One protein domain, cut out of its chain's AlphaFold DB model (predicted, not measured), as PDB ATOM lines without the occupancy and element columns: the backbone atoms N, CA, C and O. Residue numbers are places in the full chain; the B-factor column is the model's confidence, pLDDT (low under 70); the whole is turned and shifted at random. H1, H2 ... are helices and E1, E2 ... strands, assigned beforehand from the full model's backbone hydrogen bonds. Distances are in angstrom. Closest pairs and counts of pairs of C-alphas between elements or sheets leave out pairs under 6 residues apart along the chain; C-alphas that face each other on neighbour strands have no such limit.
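This is residues 90 to 160 of the 181 residues of an uncharacterized protein of Holophagales bacterium (UniProt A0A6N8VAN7). Two longer helices, H2 and H3, fold back on each other as a helical hairpin shaped like a lopsided V, with the link of residues 139 to 144 across its open end. At the other end of the elongated whole, by the beginning of H2, lie the shorter helix H1 and the looped first stretch, in which residues 90 to 91 pair antiparallel with residues 98 to 99 of the small strand E1. The printed part has 71 residues with one named strand and three named helices, in the order E1, H1, H2, H3, and its class is mostly helix. It is compact, with a radius of gyration of the C-alphas of 12.3 A, and its C-alphas span 35 by 23 by 17 A.

E1, residues 98 to 100, pairs with no named strand. H1, residues 110 to 118, is apart from E1. H2, residues 121 to 138, is only just apart from H1, their closest C-alphas being 8.4 A apart. E1 and H2 have 3 pairs of C-alphas within 8 A, the closest being those of Glu 100 and Ala 121, 5.9 A apart. H2 has a kink of 26 degrees near residue 132. H3, residues 145 to 159, touches H2; their closest C-alphas, those of Trp 127 and Met 155, are 7.0 A apart. These two helices form a hairpin and run opposite ways at a steep tilt of 44 degrees. H1 and H3 are near each other, with 6 pairs of C-alphas within 10 A, while E1 and H3 are apart. In H1 and H3 every O i to N i+4 pair is within hydrogen-bond range; in H2, 12 of 14 are.

E1 begins with C-alpha 98 at (-8.372, -44.787, -21.841) and ends at Glu 100. H1 runs from Ala 110 to Arg 118, 12.3 A from first to last C-alpha. H2, the longest helix, begins with C-alpha 121 at (-9.075, -43.971, -32.719) and ends at Leu 138, 25.4 A from first to last C-alpha. H3 runs from Pro 145 to C-alpha 159 at (-19.638, -40.297, -30.406), a length of 20.7 A.

The two C-alphas farthest apart, those of Glu 98 and Asp 144, are 36.2 A apart. The C-alphas of Ile 90 and Phe 160, the first and last printed residues, are 14.5 A apart. The printed part has no cut. The link from H1 to H2 is tight, with 2 residues, and those from E1 to H1, with 9 residues, and from H2 to H3, with 6, are short. The mean pLDDT of the printed part is 94.6, and no printed residue is under 70.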
ATOM      1  N   ILE A  90      -5.935 -41.033 -24.413       96.38
ATOM      2  CA  ILE A  90      -6.989 -40.120 -23.949       96.38
ATOM      3  C   ILE A  90      -8.133 -40.893 -23.293       96.38
ATOM      4  O   ILE A  90      -8.407 -42.039 -23.659       96.38
ATOM      5  N   ALA A  91      -8.835 -40.246 -22.363       96.75
ATOM      6  CA  ALA A  91     -10.096 -40.739 -21.823       96.75
ATOM      7  C   ALA A  91     -11.213 -40.523 -22.857       96.75
ATOM      8  O   ALA A  91     -11.635 -39.394 -23.109       96.75
ATOM      9  N   CYS A  92     -11.668 -41.602 -23.492       97.06
ATOM     10  CA  CYS A  92     -12.638 -41.516 -24.573       97.06
ATOM     11  C   CYS A  92     -14.054 -41.244 -24.046       97.06
ATOM     12  O   CYS A  92     -14.587 -42.042 -23.278       97.06
ATOM     13  N   ALA A  93     -14.697 -40.182 -24.543       95.62
ATOM     14  CA  ALA A  93     -16.065 -39.802 -24.190       95.62
ATOM     15  C   ALA A  93     -17.107 -40.878 -24.545       95.62
ATOM     16  O   ALA A  93     -18.057 -41.075 -23.798       95.62
ATOM     17  N   ARG A  94     -16.905 -41.617 -25.646       94.75
ATOM     18  CA  ARG A  94     -17.843 -42.651 -26.106       94.75
ATOM     19  C   ARG A  94     -17.779 -43.930 -25.280       94.75
ATOM     20  O   ARG A  94     -18.786 -44.395 -24.766       94.75
ATOM     21  N   CYS A  95     -16.593 -44.539 -25.191       95.31
ATOM     22  CA  CYS A  95     -16.433 -45.842 -24.534       95.31
ATOM     23  C   CYS A  95     -16.073 -45.749 -23.044       95.31
ATOM     24  O   CYS A  95     -16.000 -46.784 -22.380       95.31
ATOM     25  N   GLY A  96     -15.799 -44.547 -22.526       95.19
ATOM     26  CA  GLY A  96     -15.440 -44.303 -21.125       95.19
ATOM     27  C   GLY A  96     -14.088 -44.881 -20.694       95.19
ATOM     28  O   GLY A  96     -13.812 -44.959 -19.500       95.19
ATOM     29  N   ARG A  97     -13.248 -45.332 -21.636       96.00
ATOM     30  CA  ARG A  97     -11.949 -45.970 -21.365       96.00
ATOM     31  C   ARG A  97     -10.796 -45.142 -21.917       96.00
ATOM     32  O   ARG A  97     -10.952 -44.421 -22.902       96.00
ATOM     33  N   GLU A  98      -9.625 -45.321 -21.319       96.88
ATOM     34  CA  GLU A  98      -8.372 -44.787 -21.841       96.88
ATOM     35  C   GLU A  98      -7.907 -45.590 -23.059       96.88
ATOM     36  O   GLU A  98      -7.732 -46.810 -22.990       96.88
ATOM     37  N   ARG A  99      -7.752 -44.918 -24.202       96.75
ATOM     38  CA  ARG A  99      -7.360 -45.530 -25.480       96.75
ATOM     39  C   ARG A  99      -6.506 -44.575 -26.309       96.75
ATOM     40  O   ARG A  99      -6.414 -43.390 -26.005       96.75
ATOM     41  N   GLU A 100      -5.890 -45.107 -27.359       96.50
ATOM     42  CA  GLU A 100      -5.099 -44.330 -28.317       96.50
ATOM     43  C   GLU A 100      -5.929 -43.204 -28.951       96.50
ATOM     44  O   GLU A 100      -7.046 -43.421 -29.433       96.50
ATOM     45  N   ALA A 101      -5.381 -41.994 -28.910       96.00
ATOM     46  CA  ALA A 101      -5.947 -40.804 -29.522       96.00
ATOM     47  C   ALA A 101      -5.849 -40.863 -31.051       96.00
ATOM     48  O   ALA A 101      -5.036 -41.600 -31.614       96.00
ATOM     49  N   LEU A 102      -6.641 -40.037 -31.734       95.81
ATOM     50  CA  LEU A 102      -6.470 -39.843 -33.170       95.81
ATOM     51  C   LEU A 102      -5.131 -39.147 -33.452       95.81
ATOM     52  O   LEU A 102      -4.712 -38.245 -32.728       95.81
ATOM     53  N   ALA A 103      -4.481 -39.531 -34.552       92.81
ATOM     54  CA  ALA A 103      -3.229 -38.906 -34.983       92.81
ATOM     55  C   ALA A 103      -3.419 -37.453 -35.467       92.81
ATOM     56  O   ALA A 103      -2.485 -36.656 -35.399       92.81
ATOM     57  N   ALA A 104      -4.612 -37.123 -35.973       94.12
ATOM     58  CA  ALA A 104      -5.001 -35.798 -36.441       94.12
ATOM     59  C   ALA A 104      -6.539 -35.644 -36.415       94.12
ATOM     60  O   ALA A 104      -7.242 -36.659 -36.416       94.12
ATOM     61  N   PRO A 105      -7.068 -34.405 -36.430       96.56
ATOM     62  CA  PRO A 105      -8.496 -34.141 -36.614       96.56
ATOM     63  C   PRO A 105      -9.043 -34.814 -37.882       96.56
ATOM     64  O   PRO A 105      -8.474 -34.607 -38.958       96.56
ATOM     65  N   PRO A 106     -10.124 -35.612 -37.791       94.19
ATOM     66  CA  PRO A 106     -10.610 -36.384 -38.934       94.19
ATOM     67  C   PRO A 106     -11.503 -35.574 -39.880       94.19
ATOM     68  O   PRO A 106     -11.636 -35.914 -41.053       94.19
ATOM     69  N   VAL A 107     -12.108 -34.498 -39.377       93.31
ATOM     70  CA  VAL A 107     -12.918 -33.548 -40.144       93.31
ATOM     71  C   VAL A 107     -12.385 -32.133 -39.905       93.31
ATOM     72  O   VAL A 107     -11.768 -31.882 -38.869       93.31
ATOM     73  N   PRO A 108     -12.561 -31.193 -40.846       92.75
ATOM     74  CA  PRO A 108     -12.117 -29.821 -40.642       92.75
ATOM     75  C   PRO A 108     -12.984 -29.082 -39.611       92.75
ATOM     76  O   PRO A 108     -14.159 -29.394 -39.410       92.75
ATOM     77  N   GLY A 109     -12.409 -28.043 -39.007       94.00
ATOM     78  CA  GLY A 109     -13.107 -27.140 -38.090       94.00
ATOM     79  C   GLY A 109     -13.180 -27.637 -36.643       94.00
ATOM     80  O   GLY A 109     -12.622 -28.673 -36.281       94.00
ATOM     81  N   ALA A 110     -13.900 -26.879 -35.812       93.94
ATOM     82  CA  ALA A 110     -13.955 -27.085 -34.362       93.94
ATOM     83  C   ALA A 110     -14.476 -28.476 -33.962       93.94
ATOM     84  O   ALA A 110     -14.003 -29.065 -32.994       93.94
ATOM     85  N   THR A 111     -15.414 -29.041 -34.732       92.25
ATOM     86  CA  THR A 111     -15.930 -30.393 -34.483       92.25
ATOM     87  C   THR A 111     -14.838 -31.453 -34.605       92.25
ATOM     88  O   THR A 111     -14.780 -32.361 -33.781       92.25
ATOM     89  N   GLY A 112     -13.941 -31.341 -35.587       95.56
ATOM     90  CA  GLY A 112     -12.846 -32.297 -35.743       95.56
ATOM     91  C   GLY A 112     -11.789 -32.182 -34.655       95.56
ATOM     92  O   GLY A 112     -11.263 -33.200 -34.205       95.56
ATOM     93  N   GLU A 113     -11.506 -30.960 -34.205       96.38
ATOM     94  CA  GLU A 113     -10.616 -30.715 -33.068       96.38
ATOM     95  C   GLU A 113     -11.176 -31.326 -31.778       96.38
ATOM     96  O   GLU A 113     -10.444 -31.995 -31.051       96.38
ATOM     97  N   GLU A 114     -12.477 -31.165 -31.524       95.31
ATOM     98  CA  GLU A 114     -13.155 -31.772 -30.376       95.31
ATOM     99  C   GLU A 114     -13.099 -33.306 -30.430       95.31
ATOM    100  O   GLU A 114     -12.754 -33.953 -29.436       95.31
ATOM    101  N   ILE A 115     -13.385 -33.895 -31.596       96.62
ATOM    102  CA  ILE A 115     -13.323 -35.348 -31.800       96.62
ATOM    103  C   ILE A 115     -11.909 -35.861 -31.521       96.62
ATOM    104  O   ILE A 115     -11.754 -36.810 -30.758       96.62
ATOM    105  N   ALA A 116     -10.870 -35.218 -32.058       96.50
ATOM    106  CA  ALA A 116      -9.491 -35.646 -31.828       96.50
ATOM    107  C   ALA A 116      -9.069 -35.591 -30.349       96.50
ATOM    108  O   ALA A 116      -8.227 -36.382 -29.924       96.50
ATOM    109  N   GLN A 117      -9.644 -34.676 -29.563       95.94
ATOM    110  CA  GLN A 117      -9.327 -34.508 -28.142       95.94
ATOM    111  C   GLN A 117     -10.102 -35.466 -27.227       95.94
ATOM    112  O   GLN A 117      -9.582 -35.867 -26.187       95.94
ATOM    113  N   ARG A 118     -11.345 -35.817 -27.586       96.12
ATOM    114  CA  ARG A 118     -12.278 -36.546 -26.702       96.12
ATOM    115  C   ARG A 118     -12.623 -37.959 -27.177       96.12
ATOM    116  O   ARG A 118     -13.170 -38.739 -26.401       96.12
ATOM    117  N   VAL A 119     -12.337 -38.325 -28.423       97.75
ATOM    118  CA  VAL A 119     -12.715 -39.618 -29.016       97.75
ATOM    119  C   VAL A 119     -11.460 -40.395 -29.383       97.75
ATOM    120  O   VAL A 119     -10.546 -39.851 -29.985       97.75
ATOM    121  N   CYS A 120     -11.394 -41.675 -29.015       97.44
ATOM    122  CA  CYS A 120     -10.258 -42.528 -29.365       97.44
ATOM    123  C   CYS A 120     -10.331 -43.044 -30.808       97.44
ATOM    124  O   CYS A 120     -11.415 -43.119 -31.393       97.44
ATOM    125  N   ALA A 121      -9.190 -43.480 -31.347       96.69
ATOM    126  CA  ALA A 121      -9.075 -43.971 -32.719       96.69
ATOM    127  C   ALA A 121     -10.057 -45.119 -33.028       96.69
ATOM    128  O   ALA A 121     -10.748 -45.075 -34.041       96.69
ATOM    129  N   GLY A 122     -10.212 -46.093 -32.122       96.62
ATOM    130  CA  GLY A 122     -11.134 -47.220 -32.333       96.62
ATOM    131  C   GLY A 122     -12.608 -46.801 -32.415       96.62
ATOM    132  O   GLY A 122     -13.338 -47.249 -33.293       96.62
ATOM    133  N   CYS A 123     -13.052 -45.880 -31.554       97.38
ATOM    134  CA  CYS A 123     -14.428 -45.380 -31.605       97.38
ATOM    135  C   CYS A 123     -14.712 -44.547 -32.862       97.38
ATOM    136  O   CYS A 123     -15.863 -44.499 -33.298       97.38
ATOM    137  N   TRP A 124     -13.687 -43.895 -33.416       97.62
ATOM    138  CA  TRP A 124     -13.781 -43.201 -34.696       97.62
ATOM    139  C   TRP A 124     -13.902 -44.178 -35.872       97.62
ATOM    140  O   TRP A 124     -14.734 -43.971 -36.748       97.62
ATOM    141  N   GLU A 125     -13.135 -45.269 -35.877       96.94
ATOM    142  CA  GLU A 125     -13.251 -46.318 -36.903       96.94
ATOM    143  C   GLU A 125     -14.644 -46.960 -36.912       96.94
ATOM    144  O   GLU A 125     -15.237 -47.158 -37.973       96.94
ATOM    145  N   GLU A 126     -15.205 -47.222 -35.730       96.06
ATOM    146  CA  GLU A 126     -16.588 -47.684 -35.602       96.06
ATOM    147  C   GLU A 126     -17.594 -46.674 -36.174       96.06
ATOM    148  O   GLU A 126     -18.558 -47.074 -36.828       96.06
ATOM    149  N   TRP A 127     -17.368 -45.371 -35.961       96.38
ATOM    150  CA  TRP A 127     -18.206 -44.334 -36.561       96.38
ATOM    151  C   TRP A 127     -18.087 -44.343 -38.081       96.38
ATOM    152  O   TRP A 127     -19.111 -44.343 -38.744       96.38
ATOM    153  N   ALA A 128     -16.883 -44.424 -38.645       96.06
ATOM    154  CA  ALA A 128     -16.700 -44.451 -40.097       96.06
ATOM    155  C   ALA A 128     -17.445 -45.629 -40.758       96.06
ATOM    156  O   ALA A 128     -18.010 -45.494 -41.843       96.06
ATOM    157  N   ALA A 129     -17.501 -46.785 -40.089       95.44
ATOM    158  CA  ALA A 129     -18.312 -47.912 -40.543       95.44
ATOM    159  C   ALA A 129     -19.821 -47.631 -40.425       95.44
ATOM    160  O   ALA A 129     -20.585 -47.975 -41.329       95.44
ATOM    161  N   MET A 130     -20.254 -47.004 -39.327       94.81
ATOM    162  CA  MET A 130     -21.650 -46.619 -39.109       94.81
ATOM    163  C   MET A 130     -22.117 -45.539 -40.093       94.81
ATOM    164  O   MET A 130     -23.226 -45.622 -40.607       94.81
ATOM    165  N   GLU A 131     -21.258 -44.572 -40.411       95.31
ATOM    166  CA  GLU A 131     -21.505 -43.455 -41.319       95.31
ATOM    167  C   GLU A 131     -22.034 -43.962 -42.664       95.31
ATOM    168  O   GLU A 131     -23.090 -43.527 -43.120       95.31
ATOM    169  N   ILE A 132     -21.365 -44.967 -43.245       94.50
ATOM    170  CA  ILE A 132     -21.768 -45.618 -44.502       94.50
ATOM    171  C   ILE A 132     -23.204 -46.140 -44.415       94.50
ATOM    172  O   ILE A 132     -23.988 -45.967 -45.351       94.50
ATOM    173  N   LYS A 133     -23.562 -46.778 -43.299       93.81
ATOM    174  CA  LYS A 133     -24.908 -47.316 -43.102       93.81
ATOM    175  C   LYS A 133     -25.934 -46.197 -42.944       93.81
ATOM    176  O   LYS A 133     -26.938 -46.211 -43.643       93.81
ATOM    177  N   VAL A 134     -25.641 -45.184 -42.126       93.56
ATOM    178  CA  VAL A 134     -26.498 -44.000 -41.934       93.56
ATOM    179  C   VAL A 134     -26.798 -43.317 -43.269       93.56
ATOM    180  O   VAL A 134     -27.955 -43.028 -43.568       93.56
ATOM    181  N   ILE A 135     -25.779 -43.111 -44.107       93.56
ATOM    182  CA  ILE A 135     -25.938 -42.523 -45.444       93.56
ATOM    183  C   ILE A 135     -26.890 -43.357 -46.301       93.56
ATOM    184  O   ILE A 135     -27.744 -42.798 -46.991       93.56
ATOM    185  N   ASN A 136     -26.735 -44.682 -46.285       93.44
ATOM    186  CA  ASN A 136     -27.528 -45.586 -47.112       93.44
ATOM    187  C   ASN A 136     -28.984 -45.678 -46.644       93.44
ATOM    188  O   ASN A 136     -29.884 -45.614 -47.486       93.44
ATOM    189  N   GLU A 137     -29.211 -45.781 -45.334       91.38
ATOM    190  CA  GLU A 137     -30.548 -45.889 -44.745       91.38
ATOM    191  C   GLU A 137     -31.337 -44.586 -44.888       91.38
ATOM    192  O   GLU A 137     -32.481 -44.591 -45.344       91.38
ATOM    193  N   LEU A 138     -30.703 -43.445 -44.609       91.50
ATOM    194  CA  LEU A 138     -31.334 -42.131 -44.750       91.50
ATOM    195  C   LEU A 138     -31.290 -41.578 -46.182       91.50
ATOM    196  O   LEU A 138     -31.863 -40.523 -46.451       91.50
ATOM    197  N   ARG A 139     -30.618 -42.272 -47.112       94.00
ATOM    198  CA  ARG A 139     -30.420 -41.844 -48.511       94.00
ATOM    199  C   ARG A 139     -29.863 -40.418 -48.613       94.00
ATOM    200  O   ARG A 139     -30.316 -39.624 -49.440       94.00
ATOM    201  N   LEU A 140     -28.877 -40.095 -47.775       94.06
ATOM    202  CA  LEU A 140     -28.314 -38.749 -47.689       94.06
ATOM    203  C   LEU A 140     -27.590 -38.352 -48.980       94.06
ATOM    204  O   LEU A 140     -26.817 -39.119 -49.554       94.06
ATOM    205  N   ASN A 141     -27.807 -37.108 -49.407       92.81
ATOM    206  CA  ASN A 141     -27.072 -36.500 -50.508       92.81
ATOM    207  C   ASN A 141     -25.946 -35.616 -49.964       92.81
ATOM    208  O   ASN A 141     -26.197 -34.526 -49.469       92.81
ATOM    209  N   PHE A 142     -24.697 -36.036 -50.141       88.06
ATOM    210  CA  PHE A 142     -23.524 -35.294 -49.670       88.06
ATOM    211  C   PHE A 142     -23.341 -33.892 -50.251       88.06
ATOM    212  O   PHE A 142     -22.570 -33.110 -49.702       88.06
ATOM    213  N   MET A 143     -24.015 -33.565 -51.353       94.12
ATOM    214  CA  MET A 143     -23.965 -32.223 -51.935       94.12
ATOM    215  C   MET A 143     -24.933 -31.251 -51.245       94.12
ATOM    216  O   MET A 143     -24.832 -30.047 -51.465       94.12
ATOM    217  N   ASP A 144     -25.870 -31.759 -50.440       94.56
ATOM    218  CA  ASP A 144     -26.835 -30.955 -49.697       94.56
ATOM    219  C   ASP A 144     -26.289 -30.611 -48.295       94.56
ATOM    220  O   ASP A 144     -26.053 -31.519 -47.489       94.56
ATOM    221  N   PRO A 145     -26.112 -29.319 -47.958       93.56
ATOM    222  CA  PRO A 145     -25.700 -28.895 -46.622       93.56
ATOM    223  C   PRO A 145     -26.627 -29.389 -45.504       93.56
ATOM    224  O   PRO A 145     -26.156 -29.646 -44.398       93.56
ATOM    225  N   ALA A 146     -27.928 -29.551 -45.772       91.88
ATOM    226  CA  ALA A 146     -28.866 -30.078 -44.783       91.88
ATOM    227  C   ALA A 146     -28.558 -31.547 -44.457       91.88
ATOM    228  O   ALA A 146     -28.494 -31.918 -43.289       91.88
ATOM    229  N   ALA A 147     -28.265 -32.361 -45.472       93.38
ATOM    230  CA  ALA A 147     -27.874 -33.754 -45.281       93.38
ATOM    231  C   ALA A 147     -26.520 -33.887 -44.559       93.38
ATOM    232  O   ALA A 147     -26.360 -34.763 -43.709       93.38
ATOM    233  N   GLN A 148     -25.561 -32.994 -44.836       92.94
ATOM    234  CA  GLN A 148     -24.298 -32.923 -44.087       92.94
ATOM    235  C   GLN A 148     -24.529 -32.576 -42.609       92.94
ATOM    236  O   GLN A 148     -23.888 -33.158 -41.729       92.94
ATOM    237  N   ALA A 149     -25.461 -31.661 -42.322       92.00
ATOM    238  CA  ALA A 149     -25.844 -31.316 -40.956       92.00
ATOM    239  C   ALA A 149     -26.509 -32.503 -40.240       92.00
ATOM    240  O   ALA A 149     -26.134 -32.808 -39.109       92.00
ATOM    241  N   THR A 150     -27.415 -33.226 -40.908       92.38
ATOM    242  CA  THR A 150     -28.025 -34.460 -40.382       92.38
ATOM    243  C   THR A 150     -26.965 -35.518 -40.073       92.38
ATOM    244  O   THR A 150     -26.930 -36.043 -38.960       92.38
ATOM    245  N   LEU A 151     -26.036 -35.776 -41.000       93.38
ATOM    246  CA  LEU A 151     -24.943 -36.730 -40.790       93.38
ATOM    247  C   LEU A 151     -24.059 -36.338 -39.599       93.38
ATOM    248  O   LEU A 151     -23.730 -37.176 -38.762       93.38
ATOM    249  N   THR A 152     -23.724 -35.052 -39.491       92.69
ATOM    250  CA  THR A 152     -22.953 -34.505 -38.364       92.69
ATOM    251  C   THR A 152     -23.704 -34.670 -37.043       92.69
ATOM    252  O   THR A 152     -23.093 -34.971 -36.018       92.69
ATOM    253  N   SER A 153     -25.027 -34.511 -37.053       91.88
ATOM    254  CA  SER A 153     -25.869 -34.705 -35.874       91.88
ATOM    255  C   SER A 153     -25.833 -36.162 -35.393       91.88
ATOM    256  O   SER A 153     -25.552 -36.412 -34.220       91.88
ATOM    257  N   HIS A 154     -25.974 -37.130 -36.309       92.81
ATOM    258  CA  HIS A 154     -25.817 -38.558 -35.997       92.81
ATOM    259  C   HIS A 154     -24.406 -38.919 -35.534       92.81
ATOM    260  O   HIS A 154     -24.257 -39.703 -34.600       92.81
ATOM    261  N   MET A 155     -23.373 -38.316 -36.127       94.69
ATOM    262  CA  MET A 155     -21.992 -38.485 -35.669       94.69
ATOM    263  C   MET A 155     -21.848 -38.080 -34.203       94.69
ATOM    264  O   MET A 155     -21.249 -38.810 -33.416       94.69
ATOM    265  N   ARG A 156     -22.390 -36.915 -33.827       93.56
ATOM    266  CA  ARG A 156     -22.306 -36.428 -32.447       93.56
ATOM    267  C   ARG A 156     -23.089 -37.316 -31.489       93.56
ATOM    268  O   ARG A 156     -22.546 -37.661 -30.448       93.56
ATOM    269  N   ASP A 157     -24.300 -37.723 -31.859       92.19
ATOM    270  CA  ASP A 157     -25.133 -38.637 -31.064       92.19
ATOM    271  C   ASP A 157     -24.427 -39.981 -30.811       92.19
ATOM    272  O   ASP A 157     -24.432 -40.501 -29.698       92.19
ATOM    273  N   PHE A 158     -23.728 -40.499 -31.823       93.75
ATOM    274  CA  PHE A 158     -22.969 -41.742 -31.725       93.75
ATOM    275  C   PHE A 158     -21.682 -41.614 -30.893       93.75
ATOM    276  O   PHE A 158     -21.331 -42.529 -30.142       93.75
ATOM    277  N   LEU A 159     -20.943 -40.508 -31.046       95.06
ATOM    278  CA  LEU A 159     -19.638 -40.297 -30.406       95.06
ATOM    279  C   LEU A 159     -19.721 -39.721 -28.986       95.06
ATOM    280  O   LEU A 159     -18.807 -39.950 -28.191       95.06
ATOM    281  N   PHE A 160     -20.790 -38.999 -28.663       94.00
ATOM    282  CA  PHE A 160     -20.968 -38.301 -27.391       94.00
ATOM    283  C   PHE A 160     -22.326 -38.647 -26.765       94.00
ATOM    284  O   PHE A 160     -23.201 -37.785 -26.661       94.00
TER     285      PHE A 160